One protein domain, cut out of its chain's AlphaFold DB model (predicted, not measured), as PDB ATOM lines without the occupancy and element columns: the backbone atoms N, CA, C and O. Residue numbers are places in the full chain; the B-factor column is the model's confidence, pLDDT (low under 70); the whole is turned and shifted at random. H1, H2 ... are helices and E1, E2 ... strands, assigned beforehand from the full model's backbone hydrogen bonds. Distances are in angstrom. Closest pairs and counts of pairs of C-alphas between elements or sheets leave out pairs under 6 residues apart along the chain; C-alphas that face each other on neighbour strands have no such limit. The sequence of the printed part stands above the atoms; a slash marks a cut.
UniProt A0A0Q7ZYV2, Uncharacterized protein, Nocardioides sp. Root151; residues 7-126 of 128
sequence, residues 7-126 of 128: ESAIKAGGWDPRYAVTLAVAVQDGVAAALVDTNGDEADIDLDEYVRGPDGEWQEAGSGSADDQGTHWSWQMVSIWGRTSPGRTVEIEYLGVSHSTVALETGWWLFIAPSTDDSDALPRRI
ATOM      1  N   GLU A   7      99.261 125.990 -15.362       94.88
ATOM      2  CA  GLU A   7      98.228 127.032 -15.270       94.88
ATOM      3  C   GLU A   7      96.893 126.460 -14.773       94.88
ATOM      4  O   GLU A   7      96.237 127.027 -13.895       94.88
ATOM      5  N   SER A   8      96.489 125.308 -15.314       94.69
ATOM      6  CA  SER A   8      95.239 124.670 -14.900       94.69
ATOM      7  C   SER A   8      95.290 124.099 -13.482       94.69
ATOM      8  O   SER A   8      94.241 124.050 -12.852       94.69
ATOM      9  N   ALA A   9      96.467 123.714 -12.970       97.12
ATOM     10  CA  ALA A   9      96.641 123.249 -11.595       97.12
ATOM     11  C   ALA A   9      96.398 124.393 -10.603       97.12
ATOM     12  O   ALA A   9      95.532 124.274  -9.744       97.12
ATOM     13  N   ILE A  10      97.031 125.555 -10.813       97.38
ATOM     14  CA  ILE A  10      96.773 126.769 -10.016       97.38
ATOM     15  C   ILE A  10      95.280 127.111  -9.997       97.38
ATOM     16  O   ILE A  10      94.695 127.333  -8.939       97.38
ATOM     17  N   LYS A  11      94.637 127.111 -11.171       95.38
ATOM     18  CA  LYS A  11      93.210 127.424 -11.278       95.38
ATOM     19  C   LYS A  11      92.325 126.386 -10.581       95.38
ATOM     20  O   LYS A  11      91.370 126.777  -9.914       95.38
ATOM     21  N   ALA A  12      92.596 125.095 -10.773       95.12
ATOM     22  CA  ALA A  12      91.798 124.012 -10.202       95.12
ATOM     23  C   ALA A  12      91.967 123.906  -8.679       95.12
ATOM     24  O   ALA A  12      90.986 123.628  -7.998       95.12
ATOM     25  N   GLY A  13      93.169 124.183  -8.158       95.25
ATOM     26  CA  GLY A  13      93.476 124.218  -6.721       95.25
ATOM     27  C   GLY A  13      92.990 125.485  -6.010       95.25
ATOM     28  O   GLY A  13      93.049 125.580  -4.792       95.25
ATOM     29  N   GLY A  14      92.478 126.476  -6.751       95.50
ATOM     30  CA  GLY A  14      91.970 127.721  -6.167       95.50
ATOM     31  C   GLY A  14      93.060 128.697  -5.713       95.50
ATOM     32  O   GLY A  14      92.767 129.638  -4.973       95.50
ATOM     33  N   TRP A  15      94.295 128.508  -6.173       96.50
ATOM     34  CA  TRP A  15      95.427 129.374  -5.869       96.50
ATOM     35  C   TRP A  15      95.349 130.713  -6.611       96.50
ATOM     36  O   TRP A  15      94.804 130.813  -7.713       96.50
ATOM     37  N   ASP A  16      95.932 131.766  -6.028       95.56
ATOM     38  CA  ASP A  16      96.057 133.057  -6.706       95.56
ATOM     39  C   ASP A  16      97.232 133.011  -7.701       95.56
ATOM     40  O   ASP A  16      98.389 132.949  -7.274       95.56
ATOM     41  N   PRO A  17      96.980 133.100  -9.022       95.44
ATOM     42  CA  PRO A  17      98.014 132.950 -10.048       95.44
ATOM     43  C   PRO A  17      99.050 134.080 -10.058       95.44
ATOM     44  O   PRO A  17     100.006 134.031 -10.829       95.44
ATOM     45  N   ARG A  18      98.858 135.135  -9.258       95.88
ATOM     46  CA  ARG A  18      99.847 136.209  -9.100       95.88
ATOM     47  C   ARG A  18     100.994 135.826  -8.172       95.88
ATOM     48  O   ARG A  18     102.026 136.490  -8.230       95.88
ATOM     49  N   TYR A  19     100.787 134.833  -7.310       95.38
ATOM     50  CA  TYR A  19     101.736 134.444  -6.267       95.38
ATOM     51  C   TYR A  19     102.127 132.977  -6.387       95.38
ATOM     52  O   TYR A  19     103.310 132.666  -6.337       95.38
ATOM     53  N   ALA A  20     101.155 132.090  -6.595       97.69
ATOM     54  CA  ALA A  20     101.423 130.666  -6.603       97.69
ATOM     55  C   ALA A  20     102.142 130.217  -7.883       97.69
ATOM     56  O   ALA A  20     101.827 130.661  -8.992       97.69
ATOM     57  N   VAL A  21     103.080 129.286  -7.724       97.62
ATOM     58  CA  VAL A  21     103.896 128.729  -8.802       97.62
ATOM     59  C   VAL A  21     103.801 127.212  -8.770       97.62
ATOM     60  O   VAL A  21     104.137 126.567  -7.781       97.62
ATOM     61  N   THR A  22     103.382 126.604  -9.878       97.88
ATOM     62  CA  THR A  22     103.432 125.144 -10.004       97.88
ATOM     63  C   THR A  22     104.861 124.680 -10.258       97.88
ATOM     64  O   THR A  22     105.477 125.041 -11.262       97.88
ATOM     65  N   LEU A  23     105.365 123.834  -9.369       98.25
ATOM     66  CA  LEU A  23     106.722 123.304  -9.392       98.25
ATOM     67  C   LEU A  23     106.828 122.010 -10.201       98.25
ATOM     68  O   LEU A  23     107.817 121.815 -10.909       98.25
ATOM     69  N   ALA A  24     105.819 121.142 -10.112       98.12
ATOM     70  CA  ALA A  24     105.700 119.909 -10.884       98.12
ATOM     71  C   ALA A  24     104.230 119.507 -11.038       98.12
ATOM     72  O   ALA A  24     103.418 119.808 -10.170       98.12
ATOM     73  N   VAL A  25     103.903 118.806 -12.126       98.06
ATOM     74  CA  VAL A  25     102.582 118.204 -12.361       98.06
ATOM     75  C   VAL A  25     102.781 116.767 -12.814       98.06
ATOM     76  O   VAL A  25     103.636 116.501 -13.661       98.06
ATOM     77  N   ALA A  26     101.978 115.855 -12.282       97.44
ATOM     78  CA  ALA A  26     101.883 114.485 -12.760       97.44
ATOM     79  C   ALA A  26     100.417 114.145 -13.036       97.44
ATOM     80  O   ALA A  26      99.527 114.540 -12.286       97.44
ATOM     81  N   VAL A  27     100.168 113.420 -14.125       95.88
ATOM     82  CA  VAL A  27      98.826 113.013 -14.554       95.88
ATOM     83  C   VAL A  27      98.856 111.526 -14.867       95.88
ATOM     84  O   VAL A  27      99.734 111.067 -15.598       95.88
ATOM     85  N   GLN A  28      97.886 110.785 -14.343       92.44
ATOM     86  CA  GLN A  28      97.704 109.374 -14.642       92.44
ATOM     87  C   GLN A  28      96.218 109.022 -14.589       92.44
ATOM     88  O   GLN A  28      95.586 109.165 -13.555       92.44
ATOM     89  N   ASP A  29      95.663 108.565 -15.713       85.69
ATOM     90  CA  ASP A  29      94.331 107.952 -15.831       85.69
ATOM     91  C   ASP A  29      93.245 108.499 -14.884       85.69
ATOM     92  O   ASP A  29      92.744 107.815 -13.996       85.69
ATOM     93  N   GLY A  30      92.841 109.752 -15.103       89.50
ATOM     94  CA  GLY A  30      91.719 110.369 -14.382       89.50
ATOM     95  C   GLY A  30      92.061 110.933 -13.002       89.50
ATOM     96  O   GLY A  30      91.209 111.601 -12.414       89.50
ATOM     97  N   VAL A  31      93.295 110.748 -12.535       95.19
ATOM     98  CA  VAL A  31      93.868 111.445 -11.381       95.19
ATOM     99  C   VAL A  31      95.086 112.269 -11.792       95.19
ATOM    100  O   VAL A  31      95.733 112.017 -12.814       95.19
ATOM    101  N   ALA A  32      95.381 113.297 -11.013       97.38
ATOM    102  CA  ALA A  32      96.552 114.133 -11.195       97.38
ATOM    103  C   ALA A  32      96.995 114.720  -9.855       97.38
ATOM    104  O   ALA A  32      96.208 114.787  -8.920       97.38
ATOM    105  N   ALA A  33      98.235 115.184  -9.782       98.38
ATOM    106  CA  ALA A  33      98.717 115.957  -8.651       98.38
ATOM    107  C   ALA A  33      99.664 117.064  -9.112       98.38
ATOM    108  O   ALA A  33     100.285 116.960 -10.178       98.38
ATOM    109  N   ALA A  34      99.783 118.112  -8.303       98.50
ATOM    110  CA  ALA A  34     100.738 119.185  -8.508       98.50
ATOM    111  C   ALA A  34     101.462 119.530  -7.207       98.50
ATOM    112  O   ALA A  34     100.860 119.537  -6.142       98.50
ATOM    113  N   LEU A  35     102.750 119.848  -7.318       98.62
ATOM    114  CA  LEU A  35     103.462 120.565  -6.265       98.62
ATOM    115  C   LEU A  35     103.314 122.052  -6.542       98.62
ATOM    116  O   LEU A  35     103.648 122.503  -7.645       98.62
ATOM    117  N   VAL A  36     102.816 122.797  -5.568       98.56
ATOM    118  CA  VAL A  36     102.536 124.223  -5.687       98.56
ATOM    119  C   VAL A  36     103.302 124.957  -4.603       98.56
ATOM    120  O   VAL A  36     103.050 124.766  -3.423       98.56
ATOM    121  N   ASP A  37     104.227 125.813  -5.017       97.88
ATOM    122  CA  ASP A  37     104.737 126.871  -4.158       97.88
ATOM    123  C   ASP A  37     103.629 127.917  -4.016       97.88
ATOM    124  O   ASP A  37     103.215 128.536  -4.999       97.88
ATOM    125  N   THR A  38     103.089 128.052  -2.812       95.94
ATOM    126  CA  THR A  38     101.843 128.784  -2.559       95.94
ATOM    127  C   THR A  38     101.996 130.299  -2.705       95.94
ATOM    128  O   THR A  38     101.005 131.004  -2.930       95.94
ATOM    129  N   ASN A  39     103.225 130.814  -2.616       94.69
ATOM    130  CA  ASN A  39     103.509 132.249  -2.640       94.69
ATOM    131  C   ASN A  39     104.703 132.644  -3.546       94.69
ATOM    132  O   ASN A  39     104.929 133.844  -3.746       94.69
ATOM    133  N   GLY A  40     105.423 131.668  -4.107       92.94
ATOM    134  CA  GLY A  40     106.534 131.860  -5.036       92.94
ATOM    135  C   GLY A  40     107.902 132.079  -4.374       92.94
ATOM    136  O   GLY A  40     108.807 132.574  -5.053       92.94
ATOM    137  N   ASP A  41     108.054 131.796  -3.076       94.06
ATOM    138  CA  ASP A  41     109.300 131.985  -2.317       94.06
ATOM    139  C   ASP A  41     110.046 130.687  -1.952       94.06
ATOM    140  O   ASP A  41     111.089 130.741  -1.293       94.06
ATOM    141  N   GLU A  42     109.554 129.542  -2.429       91.94
ATOM    142  CA  GLU A  42     110.024 128.181  -2.151       91.94
ATOM    143  C   GLU A  42     109.932 127.731  -0.677       91.94
ATOM    144  O   GLU A  42     110.474 126.674  -0.343       91.94
ATOM    145  N   ALA A  43     109.279 128.482   0.217       91.75
ATOM    146  CA  ALA A  43     109.181 128.130   1.636       91.75
ATOM    147  C   ALA A  43     107.922 127.319   1.975       91.75
ATOM    148  O   ALA A  43     107.995 126.413   2.806       91.75
ATOM    149  N   ASP A  44     106.796 127.636   1.335       94.94
ATOM    150  CA  ASP A  44     105.495 127.024   1.609       94.94
ATOM    151  C   ASP A  44     105.000 126.273   0.369       94.94
ATOM    152  O   ASP A  44     104.424 126.867  -0.549       94.94
ATOM    153  N   ILE A  45     105.243 124.962   0.343       98.00
ATOM    154  CA  ILE A  45     104.900 124.085  -0.777       98.00
ATOM    155  C   ILE A  45     103.804 123.116  -0.354       98.00
ATOM    156  O   ILE A  45     103.926 122.453   0.676       98.00
ATOM    157  N   ASP A  46     102.787 122.985  -1.197       98.31
ATOM    158  CA  ASP A  46     101.696 122.034  -1.033       98.31
ATOM    159  C   ASP A  46     101.702 120.992  -2.160       98.31
ATOM    160  O   ASP A  46     102.047 121.272  -3.312       98.31
ATOM    161  N   LEU A  47     101.322 119.763  -1.814       98.56
ATOM    162  CA  LEU A  47     100.888 118.734  -2.744       98.56
ATOM    163  C   LEU A  47      99.369 118.838  -2.892       98.56
ATOM    164  O   LEU A  47      98.631 118.469  -1.979       98.56
ATOM    165  N   ASP A  48      98.923 119.260  -4.066       98.31
ATOM    166  CA  ASP A  48      97.521 119.218  -4.457       98.31
ATOM    167  C   ASP A  48      97.216 117.941  -5.236       98.31
ATOM    168  O   ASP A  48      97.945 117.567  -6.159       98.31
ATOM    169  N   GLU A  49      96.085 117.323  -4.929       98.06
ATOM    170  CA  GLU A  49      95.503 116.204  -5.654       98.06
ATOM    171  C   GLU A  49      94.289 116.657  -6.458       98.06
ATOM    172  O   GLU A  49      93.460 117.440  -5.996       98.06
ATOM    173  N   TYR A  50      94.133 116.098  -7.655       97.38
ATOM    174  CA  TYR A  50      93.014 116.379  -8.537       97.38
ATOM    175  C   TYR A  50      92.393 115.092  -9.065       97.38
ATOM    176  O   TYR A  50      93.081 114.136  -9.436       97.38
ATOM    177  N   VAL A  51      91.071 115.105  -9.186       95.44
ATOM    178  CA  VAL A  51      90.299 114.061  -9.863       95.44
ATOM    179  C   VAL A  51      89.560 114.645 -11.053       95.44
ATOM    180  O   VAL A  51      89.199 115.826 -11.085       95.44
ATOM    181  N   ARG A  52      89.322 113.806 -12.058       91.81
ATOM    182  CA  ARG A  52      88.510 114.191 -13.206       91.81
ATOM    183  C   ARG A  52      87.026 114.174 -12.843       91.81
ATOM    184  O   ARG A  52      86.476 113.126 -12.504       91.81
ATOM    185  N   GLY A  53      86.372 115.323 -12.960       90.38
ATOM    186  CA  GLY A  53      84.935 115.467 -12.765       90.38
ATOM    187  C   GLY A  53      84.101 114.838 -13.894       90.38
ATOM    188  O   GLY A  53      84.623 114.541 -14.975       90.38
ATOM    189  N   PRO A  54      82.778 114.662 -13.691       87.94
ATOM    190  CA  PRO A  54      81.867 114.104 -14.699       87.94
ATOM    191  C   PRO A  54      81.754 114.929 -15.991       87.94
ATOM    192  O   PRO A  54      81.399 114.397 -17.040       87.94
ATOM    193  N   ASP A  55      82.035 116.228 -15.914       89.19
ATOM    194  CA  ASP A  55      82.098 117.169 -17.037       89.19
ATOM    195  C   ASP A  55      83.452 117.141 -17.768       89.19
ATOM    196  O   ASP A  55      83.618 117.780 -18.809       89.19
ATOM    197  N   GLY A  56      84.407 116.361 -17.261       87.50
ATOM    198  CA  GLY A  56      85.760 116.277 -17.780       87.50
ATOM    199  C   GLY A  56      86.671 117.411 -17.313       87.50
ATOM    200  O   GLY A  56      87.809 117.468 -17.782       87.50
ATOM    201  N   GLU A  57      86.239 118.279 -16.400       91.69
ATOM    202  CA  GLU A  57      87.111 119.277 -15.775       91.69
ATOM    203  C   GLU A  57      87.898 118.664 -14.609       91.69
ATOM    204  O   GLU A  57      87.511 117.640 -14.043       91.69
ATOM    205  N   TRP A  58      89.038 119.263 -14.270       94.75
ATOM    206  CA  TRP A  58      89.813 118.871 -13.092       94.75
ATOM    207  C   TRP A  58      89.265 119.565 -11.849       94.75
ATOM    208  O   TRP A  58      88.959 120.756 -11.889       94.75
ATOM    209  N   GLN A  59      89.143 118.815 -10.758       95.12
ATOM    210  CA  GLN A  59      88.646 119.299  -9.472       95.12
ATOM    211  C   GLN A  59      89.644 118.919  -8.385       95.12
ATOM    212  O   GLN A  59      90.144 117.793  -8.399       95.12
ATOM    213  N   GLU A  60      89.931 119.845  -7.473       95.38
ATOM    214  CA  GLU A  60      90.742 119.563  -6.286       95.38
ATOM    215  C   GLU A  60      90.058 118.488  -5.430       95.38
ATOM    216  O   GLU A  60      88.834 118.468  -5.261       95.38
ATOM    217  N   ALA A  61      90.860 117.521  -4.998       95.62
ATOM    218  CA  ALA A  61      90.443 116.352  -4.234       95.62
ATOM    219  C   ALA A  61      91.083 116.310  -2.841       95.62
ATOM    220  O   ALA A  61      90.563 115.634  -1.949       95.62
ATOM    221  N   GLY A  62      92.193 117.021  -2.669       95.75
ATOM    222  CA  GLY A  62      92.890 117.201  -1.411       95.75
ATOM    223  C   GLY A  62      94.116 118.084  -1.607       95.75
ATOM    224  O   GLY A  62      94.646 118.190  -2.712       95.75
ATOM    225  N   SER A  63      94.574 118.682  -0.516       96.56
ATOM    226  CA  SER A  63      95.786 119.489  -0.478       96.56
ATOM    227  C   SER A  63      96.474 119.313   0.874       96.56
ATOM    228  O   SER A  63      95.812 119.129   1.906       96.56
ATOM    229  N   GLY A  64      97.802 119.327   0.881       96.50
ATOM    230  CA  GLY A  64      98.582 119.223   2.106       96.50
ATOM    231  C   GLY A  64     100.041 119.604   1.920       96.50
ATOM    232  O   GLY A  64     100.609 119.428   0.849       96.50
ATOM    233  N   SER A  65     100.654 120.089   2.999       97.00
ATOM    234  CA  SER A  65     102.035 120.572   2.980       97.00
ATOM    235  C   SER A  65     103.034 119.486   2.573       97.00
ATOM    236  O   SER A  65     102.945 118.331   3.005       97.00
ATOM    237  N   ALA A  66     103.998 119.883   1.749       97.75
ATOM    238  CA  ALA A  66     105.032 119.046   1.176       97.75
ATOM    239  C   ALA A  66     106.428 119.629   1.441       97.75
ATOM    240  O   ALA A  66     106.739 120.756   1.067       97.75
ATOM    241  N   ASP A  67     107.307 118.815   2.027       96.81
ATOM    242  CA  ASP A  67     108.736 119.122   2.137       96.81
ATOM    243  C   ASP A  67     109.471 118.912   0.790       96.81
ATOM    244  O   ASP A  67     108.921 118.373  -0.175       96.81
ATOM    245  N   ASP A  68     110.774 119.226   0.750       96.38
ATOM    246  CA  ASP A  68     111.705 119.009  -0.382       96.38
ATOM    247  C   ASP A  68     111.734 117.574  -0.952       96.38
ATOM    248  O   ASP A  68     112.258 117.333  -2.045       96.38
ATOM    249  N   GLN A  69     111.236 116.601  -0.193       97.44
ATOM    250  CA  GLN A  69     111.035 115.220  -0.607       97.44
ATOM    251  C   GLN A  69     109.943 114.589   0.253       97.44
ATOM    252  O   GLN A  69     109.854 114.859   1.450       97.44
ATOM    253  N   GLY A  70     109.169 113.682  -0.327       97.88
ATOM    254  CA  GLY A  70     108.127 113.002   0.425       97.88
ATOM    255  C   GLY A  70     107.383 111.967  -0.392       97.88
ATOM    256  O   GLY A  70     107.614 111.792  -1.589       97.88
ATOM    257  N   THR A  71     106.514 111.249   0.306       98.19
ATOM    258  CA  THR A  71     105.590 110.264  -0.249       98.19
ATOM    259  C   THR A  71     104.241 110.463   0.413       98.19
ATOM    260  O   THR A  71     104.197 110.702   1.621       98.19
ATOM    261  N   HIS A  72     103.159 110.295  -0.332       97.62
ATOM    262  CA  HIS A  72     101.809 110.371   0.210       97.62
ATOM    263  C   HIS A  72     100.944 109.233  -0.338       97.62
ATOM    264  O   HIS A  72     101.160 108.754  -1.451       97.62
ATOM    265  N   TRP A  73      99.983 108.789   0.469       97.31
ATOM    266  CA  TRP A  73      98.928 107.867   0.066       97.31
ATOM    267  C   TRP A  73      97.586 108.528   0.359       97.31
ATOM    268  O   TRP A  73      97.369 109.026   1.467       97.31
ATOM    269  N   SER A  74      96.686 108.451  -0.613       95.62
ATOM    270  CA  SER A  74      95.273 108.768  -0.488       95.62
ATOM    271  C   SER A  74      94.434 107.650  -1.116       95.62
ATOM    272  O   SER A  74      94.934 106.737  -1.784       95.62
ATOM    273  N   TRP A  75      93.117 107.718  -0.935       92.81
ATOM    274  CA  TRP A  75      92.197 106.782  -1.587       92.81
ATOM    275  C   TRP A  75      92.186 106.920  -3.116       92.81
ATOM    276  O   TRP A  75      91.669 106.044  -3.804       92.81
ATOM    277  N   GLN A  76      92.725 108.018  -3.649       93.44
ATOM    278  CA  GLN A  76      92.757 108.333  -5.070       93.44
ATOM    279  C   GLN A  76      94.078 107.901  -5.710       93.44
ATOM    280  O   GLN A  76      94.074 107.390  -6.833       93.44
ATOM    281  N   MET A  77      95.202 108.124  -5.027       96.44
ATOM    282  CA  MET A  77      96.530 107.868  -5.579       96.44
ATOM    283  C   MET A  77      97.593 107.660  -4.503       96.44
ATOM    284  O   MET A  77      97.416 107.969  -3.330       96.44
ATOM    285  N   VAL A  78      98.739 107.153  -4.934       97.88
ATOM    286  CA  VAL A  78     100.007 107.328  -4.229       97.88
ATOM    287  C   VAL A  78     100.849 108.348  -4.965       97.88
ATOM    288  O   VAL A  78     100.803 108.421  -6.194       97.88
ATOM    289  N   SER A  79     101.666 109.090  -4.230       98.31
ATOM    290  CA  SER A  79     102.619 110.029  -4.801       98.31
ATOM    291  C   SER A  79     103.990 109.913  -4.146       98.31
ATOM    292  O   SER A  79     104.138 109.488  -2.997       98.31
ATOM    293  N   ILE A  80     105.018 110.270  -4.910       98.75
ATOM    294  CA  ILE A  80     106.372 110.515  -4.416       98.75
ATOM    295  C   ILE A  80     106.956 111.700  -5.167       98.75
ATOM    296  O   ILE A  80     106.784 111.832  -6.383       98.75
ATOM    297  N   TRP A  81     107.677 112.542  -4.443       98.75
ATOM    298  CA  TRP A  81     108.308 113.720  -5.001       98.75
ATOM    299  C   TRP A  81     109.678 113.989  -4.403       98.75
ATOM    300  O   TRP A  81     110.079 113.437  -3.373       98.75
ATOM    301  N   GLY A  82     110.379 114.905  -5.056       98.06
ATOM    302  CA  GLY A  82     111.444 115.648  -4.417       98.06
ATOM    303  C   GLY A  82     112.225 116.518  -5.385       98.06
ATOM    304  O   GLY A  82     111.761 116.829  -6.484       98.06
ATOM    305  N   ARG A  83     113.452 116.867  -4.986       97.44
ATOM    306  CA  ARG A  83     114.360 117.707  -5.779       97.44
ATOM    307  C   ARG A  83     115.549 116.938  -6.355       97.44
ATOM    308  O   ARG A  83     116.105 116.024  -5.739       97.44
ATOM    309  N   THR A  84     115.968 117.305  -7.562       97.12
ATOM    310  CA  THR A  84     117.273 116.951  -8.143       97.12
ATOM    311  C   THR A  84     117.663 117.965  -9.227       97.12
ATOM    312  O   THR A  84     116.974 118.960  -9.421       97.12
ATOM    313  N   SER A  85     118.795 117.777  -9.913       97.69
ATOM    314  CA  SER A  85     119.177 118.693 -10.993       97.69
ATOM    315  C   SER A  85     118.148 118.634 -12.133       97.69
ATOM    316  O   SER A  85     117.737 117.525 -12.493       97.69
ATOM    317  N   PRO A  86     117.774 119.777 -12.735       98.31
ATOM    318  CA  PRO A  86     116.894 119.802 -13.897       98.31
ATOM    319  C   PRO A  86     117.317 118.830 -15.002       98.31
ATOM    320  O   PRO A  86     118.509 118.623 -15.253       98.31
ATOM    321  N   GLY A  87     116.335 118.191 -15.636       97.88
ATOM    322  CA  GLY A  87     116.536 117.216 -16.708       97.88
ATOM    323  C   GLY A  87     117.063 115.850 -16.251       97.88
ATOM    324  O   GLY A  87     117.265 114.964 -17.084       97.88
ATOM    325  N   ARG A  88     117.294 115.629 -14.949       97.81
ATOM    326  CA  ARG A  88     117.698 114.312 -14.440       97.81
ATOM    327  C   ARG A  88     116.510 113.362 -14.380       97.81
ATOM    328  O   ARG A  88     115.479 113.679 -13.794       97.81
ATOM    329  N   THR A  89     116.710 112.163 -14.919       97.81
ATOM    330  CA  THR A  89     115.804 111.030 -14.725       97.81
ATOM    331  C   THR A  89     115.880 110.531 -13.285       97.81
ATOM    332  O   THR A  89     116.969 110.363 -12.724       97.81
ATOM    333  N   VAL A  90     114.712 110.279 -12.703       98.06
ATOM    334  CA  VAL A  90     114.522 109.672 -11.387       98.06
ATOM    335  C   VAL A  90     113.835 108.332 -11.587       98.06
ATOM    336  O   VAL A  90     112.762 108.267 -12.180       98.06
ATOM    337  N   GLU A  91     114.468 107.275 -11.092       98.12
ATOM    338  CA  GLU A  91     113.940 105.914 -11.126       98.12
ATOM    339  C   GLU A  91     113.135 105.638  -9.853       98.12
ATOM    340  O   GLU A  91     113.554 105.982  -8.740       98.12
ATOM    341  N   ILE A  92     111.974 105.017 -10.023       98.38
ATOM    342  CA  ILE A  92     110.984 104.786  -8.972       98.38
ATOM    343  C   ILE A  92     110.552 103.326  -9.040       98.38
ATOM    344  O   ILE A  92     110.318 102.792 -10.117       98.38
ATOM    345  N   GLU A  93     110.450 102.668  -7.895       98.06
ATOM    346  CA  GLU A  93     109.834 101.354  -7.770       98.06
ATOM    347  C   GLU A  93     108.469 101.498  -7.104       98.06
ATOM    348  O   GLU A  93     108.340 102.159  -6.071       98.06
ATOM    349  N   TYR A  94     107.455 100.897  -7.718       97.75
ATOM    350  CA  TYR A  94     106.120 100.788  -7.154       97.75
ATOM    351  C   TYR A  94     105.531  99.418  -7.489       97.75
ATOM    352  O   TYR A  94     105.481  99.027  -8.655       97.75
ATOM    353  N   LEU A  95     105.103  98.671  -6.466       96.38
ATOM    354  CA  LEU A  95     104.523  97.327  -6.602       96.38
ATOM    355  C   LEU A  95     105.408  96.353  -7.410       96.38
ATOM    356  O   LEU A  95     104.915  95.528  -8.180       96.38
ATOM    357  N   GLY A  96     106.729  96.449  -7.249       96.06
ATOM    358  CA  GLY A  96     107.705  95.632  -7.973       96.06
ATOM    359  C   GLY A  96     107.917  96.040  -9.434       96.06
ATOM    360  O   GLY A  96     108.658  95.363 -10.150       96.06
ATOM    361  N   VAL A  97     107.299  97.132  -9.887       96.69
ATOM    362  CA  VAL A  97     107.451  97.687 -11.235       96.69
ATOM    363  C   VAL A  97     108.349  98.919 -11.183       96.69
ATOM    364  O   VAL A  97     108.213  99.776 -10.312       96.69
ATOM    365  N   SER A  98     109.299  99.006 -12.117       96.94
ATOM    366  CA  SER A  98     110.128 100.202 -12.282       96.94
ATOM    367  C   SER A  98     109.432 101.226 -13.175       96.94
ATOM    368  O   SER A  98     109.012 100.914 -14.289       96.94
ATOM    369  N   HIS A  99     109.380 102.455 -12.689       96.88
ATOM    370  CA  HIS A  99     108.893 103.649 -13.356       96.88
ATOM    371  C   HIS A  99     110.009 104.692 -13.413       96.88
ATOM    372  O   HIS A  99     110.988 104.619 -12.669       96.88
ATOM    373  N   SER A 100     109.843 105.698 -14.266       96.94
ATOM    374  CA  SER A 100     110.737 106.850 -14.277       96.94
ATOM    375  C   SER A 100     109.968 108.147 -14.490       96.94
ATOM    376  O   SER A 100     108.917 108.167 -15.129       96.94
ATOM    377  N   THR A 101     110.510 109.226 -13.941       97.31
ATOM    378  CA  THR A 101     110.085 110.606 -14.196       97.31
ATOM    379  C   THR A 101     111.323 111.483 -14.390       97.31
ATOM    380  O   THR A 101     112.455 111.020 -14.219       97.31
ATOM    381  N   VAL A 102     111.139 112.740 -14.778       97.44
ATOM    382  CA  VAL A 102     112.230 113.693 -15.013       97.44
ATOM    383  C   VAL A 102     112.003 114.933 -14.163       97.44
ATOM    384  O   VAL A 102     110.890 115.449 -14.104       97.44
ATOM    385  N   ALA A 103     113.062 115.420 -13.517       97.94
ATOM    386  CA  ALA A 103     113.011 116.707 -12.838       97.94
ATOM    387  C   ALA A 103     112.861 117.843 -13.847       97.94
ATOM    388  O   ALA A 103     113.630 117.941 -14.806       97.94
ATOM    389  N   LEU A 104     111.872 118.697 -13.611       96.81
ATOM    390  CA  LEU A 104     111.598 119.857 -14.446       96.81
ATOM    391  C   LEU A 104     112.676 120.935 -14.254       96.81
ATOM    392  O   LEU A 104     113.581 120.801 -13.431       96.81
ATOM    393  N   GLU A 105     112.567 122.034 -15.002       96.50
ATOM    394  CA  GLU A 105     113.476 123.188 -14.891       96.50
ATOM    395  C   GLU A 105     113.514 123.796 -13.478       96.50
ATOM    396  O   GLU A 105     114.526 124.353 -13.064       96.50
ATOM    397  N   THR A 106     112.442 123.620 -12.703       95.06
ATOM    398  CA  THR A 106     112.335 123.991 -11.280       95.06
ATOM    399  C   THR A 106     113.189 123.109 -10.356       95.06
ATOM    400  O   THR A 106     113.326 123.391  -9.168       95.06
ATOM    401  N   GLY A 107     113.746 122.006 -10.868       97.38
ATOM    402  CA  GLY A 107     114.449 120.980 -10.097       97.38
ATOM    403  C   GLY A 107     113.522 120.001  -9.370       97.38
ATOM    404  O   GLY A 107     114.007 119.029  -8.789       97.38
ATOM    405  N   TRP A 108     112.206 120.214  -9.422       98.31
ATOM    406  CA  TRP A 108     111.217 119.333  -8.813       98.31
ATOM    407  C   TRP A 108     110.801 118.215  -9.760       98.31
ATOM    408  O   TRP A 108     110.693 118.397 -10.975       98.31
ATOM    409  N   TRP A 109     110.553 117.043  -9.190       98.56
ATOM    410  CA  TRP A 109     109.924 115.919  -9.867       98.56
ATOM    411  C   TRP A 109     108.784 115.384  -9.009       98.56
ATOM    412  O   TRP A 109     108.840 115.419  -7.780       98.56
ATOM    413  N   LEU A 110     107.766 114.860  -9.683       98.69
ATOM    414  CA  LEU A 110     106.601 114.242  -9.076       98.69
ATOM    415  C   LEU A 110     106.258 112.980  -9.865       98.69
ATOM    416  O   LEU A 110     106.365 112.939 -11.095       98.69
ATOM    417  N   PHE A 111     105.864 111.947  -9.140       98.50
ATOM    418  CA  PHE A 111     105.270 110.738  -9.676       98.50
ATOM    419  C   PHE A 111     104.001 110.442  -8.899       98.50
ATOM    420  O   PHE A 111     103.977 110.597  -7.678       98.50
ATOM    421  N   ILE A 112     102.989 109.973  -9.618       98.25
ATOM    422  CA  ILE A 112     101.769 109.427  -9.039       98.25
ATOM    423  C   ILE A 112     101.484 108.059  -9.642       98.25
ATOM    424  O   ILE A 112     101.965 107.756 -10.730       98.25
ATOM    425  N   ALA A 113     100.698 107.256  -8.936       96.69
ATOM    426  CA  ALA A 113     100.101 106.024  -9.439       96.69
ATOM    427  C   ALA A 113      98.778 105.747  -8.702       96.69
ATOM    428  O   ALA A 113      98.563 106.308  -7.627       96.69
ATOM    429  N   PRO A 114      97.890 104.885  -9.232       94.19
ATOM    430  CA  PRO A 114      96.721 104.419  -8.494       94.19
ATOM    431  C   PRO A 114      97.133 103.823  -7.151       94.19
ATOM    432  O   PRO A 114      98.102 103.065  -7.095       94.19
ATOM    433  N   SER A 115      96.398 104.146  -6.091       94.75
ATOM    434  CA  SER A 115      96.620 103.536  -4.788       94.75
ATOM    435  C   SER A 115      96.059 102.116  -4.716       94.75
ATOM    436  O   SER A 115      95.237 101.679  -5.525       94.75
ATOM    437  N   THR A 116      96.541 101.374  -3.724       94.75
ATOM    438  CA  THR A 116      96.003 100.076  -3.314       94.75
ATOM    439  C   THR A 116      95.308 100.206  -1.964       94.75
ATOM    440  O   THR A 116      95.560 101.166  -1.238       94.75
ATOM    441  N   ASP A 117      94.525  99.195  -1.577       94.00
ATOM    442  CA  ASP A 117      93.920  99.104  -0.236       94.00
ATOM    443  C   ASP A 117      94.962  99.046   0.903       94.00
ATOM    444  O   ASP A 117      94.631  99.266   2.066       94.00
ATOM    445  N   ASP A 118      96.218  98.734   0.576       94.12
ATOM    446  CA  ASP A 118      97.358  98.844   1.482       94.12
ATOM    447  C   ASP A 118      97.925 100.272   1.449       94.12
ATOM    448  O   ASP A 118      98.511 100.689   0.446       94.12
ATOM    449  N   SER A 119      97.756 101.016   2.544       92.88
ATOM    450  CA  SER A 119      98.266 102.383   2.693       92.88
ATOM    451  C   SER A 119      99.784 102.465   2.860       92.88
ATOM    452  O   SER A 119     100.360 103.538   2.689       92.88
ATOM    453  N   ASP A 120     100.441 101.347   3.181       93.88
ATOM    454  CA  ASP A 120     101.897 101.278   3.327       93.88
ATOM    455  C   ASP A 120     102.591 100.952   1.994       93.88
ATOM    456  O   ASP A 120     103.821 101.064   1.869       93.88
ATOM    457  N   ALA A 121     101.817 100.579   0.969       95.31
ATOM    458  CA  ALA A 121     102.293 100.391  -0.392       95.31
ATOM    459  C   ALA A 121     102.555 101.755  -1.045       95.31
ATOM    460  O   ALA A 121     101.772 102.251  -1.851       95.31
ATOM    461  N   LEU A 122     103.681 102.361  -0.678       97.44
ATOM    462  CA  LEU A 122     104.143 103.646  -1.191       97.44
ATOM    463  C   LEU A 122     105.255 103.466  -2.235       97.44
ATOM    464  O   LEU A 122     106.123 102.600  -2.065       97.44
ATOM    465  N   PRO A 123     105.275 104.294  -3.295       97.75
ATOM    466  CA  PRO A 123     106.351 104.309  -4.273       97.75
ATOM    467  C   PRO A 123     107.661 104.748  -3.620       97.75
ATOM    468  O   PRO A 123     107.686 105.538  -2.676       97.75
ATOM    469  N   ARG A 124     108.779 104.227  -4.126       97.69
ATOM    470  CA  ARG A 124     110.110 104.481  -3.566       97.69
ATOM    471  C   ARG A 124     111.073 104.886  -4.657       97.69
ATOM    472  O   ARG A 124     111.188 104.219  -5.680       97.69
ATOM    473  N   ARG A 125     111.838 105.946  -4.411       96.38
ATOM    474  CA  ARG A 125     112.969 106.290  -5.269       96.38
ATOM    475  C   ARG A 125     114.033 105.202  -5.151       96.38
ATOM    476  O   ARG A 125     114.461 104.875  -4.045       96.38
ATOM    477  N   ILE A 126     114.513 104.706  -6.284       93.81
ATOM    478  CA  ILE A 126     115.638 103.772  -6.334       93.81
ATOM    479  C   ILE A 126     116.868 104.485  -6.896       93.81
ATOM    480  O   ILE A 126     116.829 105.135  -7.940       93.81
TER     481      ILE A 126
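What this domain is: This is residues 7 to 126 of the 128 residues of an uncharacterized protein of Nocardioides sp. Root151 (UniProt A0A0Q7ZYV2). Three sheets are stacked face to face in turn: E5 E6 E9 lies in the middle, with the strongly twisted sheet E1 E2 E3 E4 over one face and the sheet E8 E7 E10 over the other. The short helix H1 sits in the curl of E1 E2 E3 E4, on the side away from the middle sheet. The 120 printed residues hold one named helix and ten named strands, in the order H1 and then E1 to E10; each sheet is antiparallel, in the strand order given, and the class is mostly strand. The whole is compact, with a radius of gyration of the C-alphas of 13.6 A, and only just flat, spanning 41 by 37 by 20 A.

How they stand to each other: H1, residues 7 to 12, is on the sheet of E1, residues 21 to 28, E2, residues 31 to 37, E3, residues 45 to 52, and E4, residues 58 to 65, which curls round it. The closest C-alphas of H1 and E4 are those of Ala 12 and Gln 59, 5.7 A apart. In H1 every O i to N i+4 pair is within hydrogen-bond range. E1 to E4 form a meander, each strand the antiparallel neighbour of the one before. Within hydrogen-bond range are N 23 and O 35 of E1 and E2, 2.8 A, N 34 and O 48 of E2 and E3, 2.9 A, and N 49 and O 62 of E3 and E4, 2.8 A. E1 bends by 52 degrees at residue 24, and E4 by 58 degrees at residue 61. This sheet is face to face with that of E5, residues 69 to 73, E6, residues 78 to 83, and E9, residues 108 to 113, their facing parts 9.3 A centre to centre. The closest C-alphas of E1 and E9 are those of Ala 24 and Trp 109, 5.9 A apart. N 72 and O 79 of the hairpin E5 and E6 are 3.0 A apart, and N 80 and O 111 of E6 and E9 also 3.0 A. Face to face with E5 E6 E9, at 10.0 A, is the sheet of E8, residues 97 to 102, E7, residues 89 to 94, and E10, residues 124 to 126. N 92 and O 99 of the hairpin E7 and E8 are 2.9 A apart, and N 93 and O 124 of E7 and E10 2.8 A. H1 is apart from E9.

Where its parts are: H1 begins at C-alpha 7, (98.228, 127.032, -15.270). E1 measures 21.1 A from first to last C-alpha, E2 20.2 A, E3 22.8 A and E4 20.3 A. E9 begins at C-alpha 108, (111.217, 119.333, -8.813), and E10 ends at C-alpha 126, (115.638, 103.772, -6.334).

The domain as a whole: The two C-alphas farthest apart, those of Arg 18 and Gly 96, are 41.3 A apart. The printed part has no cut and no long link. Its mean pLDDT is 96.1, and no printed residue is under 70.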